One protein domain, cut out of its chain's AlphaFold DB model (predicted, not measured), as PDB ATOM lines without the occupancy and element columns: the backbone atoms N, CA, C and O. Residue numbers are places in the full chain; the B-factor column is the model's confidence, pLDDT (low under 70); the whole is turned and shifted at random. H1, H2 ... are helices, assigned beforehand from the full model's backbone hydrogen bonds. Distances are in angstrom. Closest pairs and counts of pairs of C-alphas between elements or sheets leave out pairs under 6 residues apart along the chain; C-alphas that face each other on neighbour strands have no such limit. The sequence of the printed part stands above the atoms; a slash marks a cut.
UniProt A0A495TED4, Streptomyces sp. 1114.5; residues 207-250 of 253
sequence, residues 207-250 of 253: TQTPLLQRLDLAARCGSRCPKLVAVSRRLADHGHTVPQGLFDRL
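AT A GLANCE: This is residues 207 to 250 of the 253 residues of a protein of Streptomyces sp. 1114.5 (UniProt A0A495TED4). Two helices, H2 and H3, make a V joined at its point by a tight turn, and the short helix H4 sits beside the V, so that the centres of the three make a triangle. Few contacts join these parts: no two helices clearly touch, and residues 207 to 214, with H1, and residues 234 to 239, with the last part of H3, stick out from the body. The printed part has 44 residues with four named helices, in the order H1, H2, H3, H4, and no named strand; its class is all helix. It is compact, with a radius of gyration of the C-alphas of 10.0 A, and rounded, spanning 24 by 23 by 18 A.

HOW THE PARTS SIT: Begin with the longest helix, H3, residues 226 to 237. Before it comes H2, residues 215 to 222, which is close to H3 but not clearly touching it; look at Gly 222 and Leu 228, whose C-alphas, the closest of the two helices, are 5.6 A apart. H2 and H3 run opposite ways at a steep tilt of 42 degrees. Next look at H4, residues 245 to 248: it is close to H2 but not clearly touching, and the closest C-alphas, those of Ala 219 and Leu 246, are 6.7 A apart. H3 and H4 are near each other, with 5 pairs of C-alphas within 10 A but no pair within 8 A. H1, residues 210 to 213, is close to H2 but not clearly touching, with the closest C-alphas, those of Leu 212 and Ala 218, 7.3 A apart. H1 is apart from H3 and from H4. In the backbones of H2 and H3 every O i to N i+4 pair is within hydrogen-bond range; H1 and H4 are too short for such a pair, and their single O i to N i+3 pair is within range in H1 but not in H4.

IN THESE COORDINATES: Find C-alpha 226 at (-37.822, -9.311, -28.777); from there H3 runs 17.2 A to C-alpha 237 at (-41.329, -26.187, -29.274). H2 begins at C-alpha 215 and measures 9.9 A to C-alpha 222. H1, from Pro 210 to Gln 213, measures 5.0 A. H4, from Gly 245, measures 5.4 A and ends at C-alpha 248, at (-51.177, -13.196, -23.703).

THE WHOLE: The two C-alphas farthest apart, those of Arg 224 and Gly 239, are 25.1 A apart. The printed part has no cut. The links H1 to H2 and H2 to H3 are tight, and the link H3 to H4, with 7 residues, is short. The mean pLDDT of the printed part is 70.5, and 20 residues are under 70: residue 218, residues 221 to 229, residue 232 and residues 242 to 250.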
ATOM      1  N   THR A 207     -30.576 -22.067 -13.958       81.62
ATOM      2  CA  THR A 207     -32.015 -22.271 -14.191       81.62
ATOM      3  C   THR A 207     -32.780 -22.564 -12.897       81.62
ATOM      4  O   THR A 207     -33.976 -22.295 -12.815       81.62
ATOM      5  N   GLN A 208     -32.080 -23.017 -11.854       84.94
ATOM      6  CA  GLN A 208     -32.620 -23.222 -10.510       84.94
ATOM      7  C   GLN A 208     -32.548 -21.971  -9.629       84.94
ATOM      8  O   GLN A 208     -33.030 -21.983  -8.498       84.94
ATOM      9  N   THR A 209     -31.952 -20.875 -10.107       84.69
ATOM     10  CA  THR A 209     -31.905 -19.643  -9.313       84.69
ATOM     11  C   THR A 209     -33.309 -19.042  -9.191       84.69
ATOM     12  O   THR A 209     -34.038 -18.981 -10.187       84.69
ATOM     13  N   PRO A 210     -33.700 -18.517  -8.010       84.69
ATOM     14  CA  PRO A 210     -35.038 -17.954  -7.808       84.69
ATOM     15  C   PRO A 210     -35.411 -16.867  -8.821       84.69
ATOM     16  O   PRO A 210     -36.577 -16.715  -9.176       84.69
ATOM     17  N   LEU A 211     -34.422 -16.117  -9.319       79.69
ATOM     18  CA  LEU A 211     -34.637 -15.081 -10.325       79.69
ATOM     19  C   LEU A 211     -35.142 -15.658 -11.655       79.69
ATOM     20  O   LEU A 211     -36.040 -15.076 -12.257       79.69
ATOM     21  N   LEU A 212     -34.588 -16.792 -12.100       78.69
ATOM     22  CA  LEU A 212     -34.971 -17.432 -13.363       78.69
ATOM     23  C   LEU A 212     -36.200 -18.343 -13.225       78.69
ATOM     24  O   LEU A 212     -36.879 -18.590 -14.216       78.69
ATOM     25  N   GLN A 213     -36.547 -18.761 -12.005       84.38
ATOM     26  CA  GLN A 213     -37.801 -19.472 -11.721       84.38
ATOM     27  C   GLN A 213     -39.029 -18.540 -11.683       84.38
ATOM     28  O   GLN A 213     -40.170 -18.985 -11.817       84.38
ATOM     29  N   ARG A 214     -38.820 -17.225 -11.534       84.12
ATOM     30  CA  ARG A 214     -39.884 -16.212 -11.508       84.12
ATOM     31  C   ARG A 214     -40.288 -15.759 -12.909       84.12
ATOM     32  O   ARG A 214     -39.859 -14.719 -13.411       84.12
ATOM     33  N   LEU A 215     -41.186 -16.527 -13.522       77.50
ATOM     34  CA  LEU A 215     -41.744 -16.236 -14.850       77.50
ATOM     35  C   LEU A 215     -42.432 -14.861 -14.931       77.50
ATOM     36  O   LEU A 215     -42.455 -14.241 -15.994       77.50
ATOM     37  N   ASP A 216     -42.937 -14.341 -13.810       80.38
ATOM     38  CA  ASP A 216     -43.518 -13.001 -13.726       80.38
ATOM     39  C   ASP A 216     -42.477 -11.883 -13.918       80.38
ATOM     40  O   ASP A 216     -42.780 -10.865 -14.543       80.38
ATOM     41  N   LEU A 217     -41.246 -12.076 -13.434       74.88
ATOM     42  CA  LEU A 217     -40.134 -11.149 -13.656       74.88
ATOM     43  C   LEU A 217     -39.604 -11.258 -15.087       74.88
ATOM     44  O   LEU A 217     -39.376 -10.235 -15.734       74.88
ATOM     45  N   ALA A 218     -39.500 -12.479 -15.618       68.00
ATOM     46  CA  ALA A 218     -39.132 -12.700 -17.015       68.00
ATOM     47  C   ALA A 218     -40.117 -12.013 -17.980       68.00
ATOM     48  O   ALA A 218     -39.686 -11.365 -18.931       68.00
ATOM     49  N   ALA A 219     -41.425 -12.066 -17.699       70.12
ATOM     50  CA  ALA A 219     -42.450 -11.378 -18.489       70.12
ATOM     51  C   ALA A 219     -42.312  -9.843 -18.442       70.12
ATOM     52  O   ALA A 219     -42.478  -9.175 -19.463       70.12
ATOM     53  N   ARG A 220     -41.951  -9.275 -17.281       71.06
ATOM     54  CA  ARG A 220     -41.724  -7.824 -17.116       71.06
ATOM     55  C   ARG A 220     -40.489  -7.326 -17.868       71.06
ATOM     56  O   ARG A 220     -40.498  -6.204 -18.364       71.06
ATOM     57  N   CYS A 221     -39.442  -8.143 -17.967       65.38
ATOM     58  CA  CYS A 221     -38.251  -7.827 -18.761       65.38
ATOM     59  C   CYS A 221     -38.446  -8.129 -20.260       65.38
ATOM     60  O   CYS A 221     -37.875  -7.449 -21.114       65.38
ATOM     61  N   GLY A 222     -39.251  -9.146 -20.583       56.09
ATOM     62  CA  GLY A 222     -39.474  -9.655 -21.935       56.09
ATOM     63  C   GLY A 222     -40.359  -8.771 -22.810       56.09
ATOM     64  O   GLY A 222     -40.110  -8.700 -24.011       56.09
ATOM     65  N   SER A 223     -41.309  -8.024 -22.233       57.97
ATOM     66  CA  SER A 223     -42.168  -7.099 -22.998       57.97
ATOM     67  C   SER A 223     -41.388  -5.989 -23.716       57.97
ATOM     68  O   SER A 223     -41.914  -5.365 -24.626       57.97
ATOM     69  N   ARG A 224     -40.112  -5.771 -23.367       57.28
ATOM     70  CA  ARG A 224     -39.211  -4.823 -24.045       57.28
ATOM     71  C   ARG A 224     -38.058  -5.487 -24.807       57.28
ATOM     72  O   ARG A 224     -37.196  -4.781 -25.321       57.28
ATOM     73  N   CYS A 225     -38.000  -6.821 -24.875       54.97
ATOM     74  CA  CYS A 225     -36.863  -7.539 -25.456       54.97
ATOM     75  C   CYS A 225     -37.320  -8.647 -26.430       54.97
ATOM     76  O   CYS A 225     -37.562  -9.782 -26.011       54.97
ATOM     77  N   PRO A 226     -37.362  -8.368 -27.747       65.88
ATOM     78  CA  PRO A 226     -37.822  -9.311 -28.777       65.88
ATOM     79  C   PRO A 226     -37.079 -10.658 -28.775       65.88
ATOM     80  O   PRO A 226     -37.628 -11.691 -29.155       65.88
ATOM     81  N   LYS A 227     -35.822 -10.675 -28.306       66.25
ATOM     82  CA  LYS A 227     -34.997 -11.890 -28.228       66.25
ATOM     83  C   LYS A 227     -35.487 -12.884 -27.170       66.25
ATOM     84  O   LYS A 227     -35.352 -14.084 -27.385       66.25
ATOM     85  N   LEU A 228     -36.080 -12.414 -26.070       62.28
ATOM     86  CA  LEU A 228     -36.641 -13.293 -25.035       62.28
ATOM     87  C   LEU A 228     -37.902 -14.011 -25.534       62.28
ATOM     88  O   LEU A 228     -38.072 -15.194 -25.259       62.28
ATOM     89  N   VAL A 229     -38.715 -13.352 -26.366       67.06
ATOM     90  CA  VAL A 229     -39.887 -13.967 -27.019       67.06
ATOM     91  C   VAL A 229     -39.473 -15.152 -27.905       67.06
ATOM     92  O   VAL A 229     -40.117 -16.202 -27.894       67.06
ATOM     93  N   ALA A 230     -38.356 -15.023 -28.629       71.94
ATOM     94  CA  ALA A 230     -37.829 -16.083 -29.490       71.94
ATOM     95  C   ALA A 230     -37.241 -17.281 -28.716       71.94
ATOM     96  O   ALA A 230     -37.240 -18.400 -29.231       71.94
ATOM     97  N   VAL A 231     -36.729 -17.065 -27.499       71.12
ATOM     98  CA  VAL A 231     -36.257 -18.147 -26.616       71.12
ATOM     99  C   VAL A 231     -37.445 -18.876 -25.990       71.12
ATOM    100  O   VAL A 231     -37.477 -20.103 -26.020       71.12
ATOM    101  N   SER A 232     -38.458 -18.145 -25.515       67.44
ATOM    102  CA  SER A 232     -39.675 -18.744 -24.951       67.44
ATOM    103  C   SER A 232     -40.442 -19.595 -25.968       67.44
ATOM    104  O   SER A 232     -40.917 -20.669 -25.610       67.44
ATOM    105  N   ARG A 233     -40.517 -19.174 -27.244       74.12
ATOM    106  CA  ARG A 233     -41.074 -20.017 -28.322       74.12
ATOM    107  C   ARG A 233     -40.270 -21.299 -28.522       74.12
ATOM    108  O   ARG A 233     -40.851 -22.374 -28.513       74.12
ATOM    109  N   ARG A 234     -38.938 -21.203 -28.592       76.06
ATOM    110  CA  ARG A 234     -38.079 -22.390 -28.738       76.06
ATOM    111  C   ARG A 234     -38.228 -23.378 -27.585       76.06
ATOM    112  O   ARG A 234     -38.229 -24.575 -27.833       76.06
ATOM    113  N   LEU A 235     -38.369 -22.902 -26.348       72.19
ATOM    114  CA  LEU A 235     -38.611 -23.778 -25.197       72.19
ATOM    115  C   LEU A 235     -39.975 -24.480 -25.289       72.19
ATOM    116  O   LEU A 235     -40.048 -25.674 -25.003       72.19
ATOM    117  N   ALA A 236     -41.021 -23.780 -25.746       74.44
ATOM    118  CA  ALA A 236     -42.329 -24.389 -26.003       74.44
ATOM    119  C   ALA A 236     -42.250 -25.482 -27.086       74.44
ATOM    120  O   ALA A 236     -42.794 -26.568 -26.899       74.44
ATOM    121  N   ASP A 237     -41.505 -25.233 -28.168       77.62
ATOM    122  CA  ASP A 237     -41.329 -26.187 -29.274       77.62
ATOM    123  C   ASP A 237     -40.609 -27.482 -28.844       77.62
ATOM    124  O   ASP A 237     -40.775 -28.521 -29.476       77.62
ATOM    125  N   HIS A 238     -39.835 -27.447 -27.751       79.62
ATOM    126  CA  HIS A 238     -39.129 -28.611 -27.193       79.62
ATOM    127  C   HIS A 238     -39.918 -29.315 -26.072       79.62
ATOM    128  O   HIS A 238     -39.358 -30.109 -25.318       79.62
ATOM    129  N   GLY A 239     -41.219 -29.035 -25.945       79.19
ATOM    130  CA  GLY A 239     -42.105 -29.723 -25.003       79.19
ATOM    131  C   GLY A 239     -41.998 -29.239 -23.555       79.19
ATOM    132  O   GLY A 239     -42.569 -29.862 -22.660       79.19
ATOM    133  N   HIS A 240     -41.310 -28.122 -23.299       75.69
ATOM    134  CA  HIS A 240     -41.359 -27.496 -21.983       75.69
ATOM    135  C   HIS A 240     -42.698 -26.781 -21.801       75.69
ATOM    136  O   HIS A 240     -43.144 -26.017 -22.657       75.69
ATOM    137  N   THR A 241     -43.348 -27.017 -20.662       70.38
ATOM    138  CA  THR A 241     -44.639 -26.410 -20.342       70.38
ATOM    139  C   THR A 241     -44.455 -24.910 -20.113       70.38
ATOM    140  O   THR A 241     -43.980 -24.477 -19.064       70.38
ATOM    141  N   VAL A 242     -44.817 -24.097 -21.106       65.44
ATOM    142  CA  VAL A 242     -44.883 -22.641 -20.953       65.44
ATOM    143  C   VAL A 242     -46.264 -22.292 -20.385       65.44
ATOM    144  O   VAL A 242     -47.267 -22.734 -20.949       65.44
ATOM    145  N   PRO A 243     -46.367 -21.523 -19.284       67.38
ATOM    146  CA  PRO A 243     -47.664 -21.162 -18.729       67.38
ATOM    147  C   PRO A 243     -48.478 -20.374 -19.757       67.38
ATOM    148  O   PRO A 243     -47.977 -19.401 -20.325       67.38
ATOM    149  N   GLN A 244     -49.741 -20.763 -19.947       62.25
ATOM    150  CA  GLN A 244     -50.653 -20.181 -20.941       62.25
ATOM    151  C   GLN A 244     -50.723 -18.641 -20.886       62.25
ATOM    152  O   GLN A 244     -50.795 -18.002 -21.927       62.25
ATOM    153  N   GLY A 245     -50.564 -18.022 -19.711       64.25
ATOM    154  CA  GLY A 245     -50.595 -16.560 -19.559       64.25
ATOM    155  C   GLY A 245     -49.318 -15.794 -19.948       64.25
ATOM    156  O   GLY A 245     -49.299 -14.568 -19.825       64.25
ATOM    157  N   LEU A 246     -48.233 -16.462 -20.368       60.62
ATOM    158  CA  LEU A 246     -46.994 -15.780 -20.774       60.62
ATOM    159  C   LEU A 246     -47.141 -15.109 -22.150       60.62
ATOM    160  O   LEU A 246     -46.645 -14.000 -22.342       60.62
ATOM    161  N   PHE A 247     -47.830 -15.754 -23.094       62.41
ATOM    162  CA  PHE A 247     -47.991 -15.232 -24.456       62.41
ATOM    163  C   PHE A 247     -49.049 -14.129 -24.542       62.41
ATOM    164  O   PHE A 247     -48.811 -13.132 -25.220       62.41
ATOM    165  N   ASP A 248     -50.129 -14.226 -23.763       60.78
ATOM    166  CA  ASP A 248     -51.177 -13.196 -23.703       60.78
ATOM    167  C   ASP A 248     -50.659 -11.848 -23.171       60.78
ATOM    168  O   ASP A 248     -51.201 -10.796 -23.491       60.78
ATOM    169  N   ARG A 249     -49.569 -11.857 -22.389       57.28
ATOM    170  CA  ARG A 249     -48.900 -10.642 -21.881       57.28
ATOM    171  C   ARG A 249     -47.780 -10.119 -22.784       57.28
ATOM    172  O   ARG A 249     -47.267  -9.030 -22.536       57.28
ATOM    173  N   LEU A 250     -47.371 -10.897 -23.788       53.53
ATOM    174  CA  LEU A 250     -46.365 -10.519 -24.789       53.53
ATOM    175  C   LEU A 250     -46.999 -10.066 -26.112       53.53
ATOM    176  O   LEU A 250     -46.283  -9.565 -26.979       53.53
TER     177      LEU A 250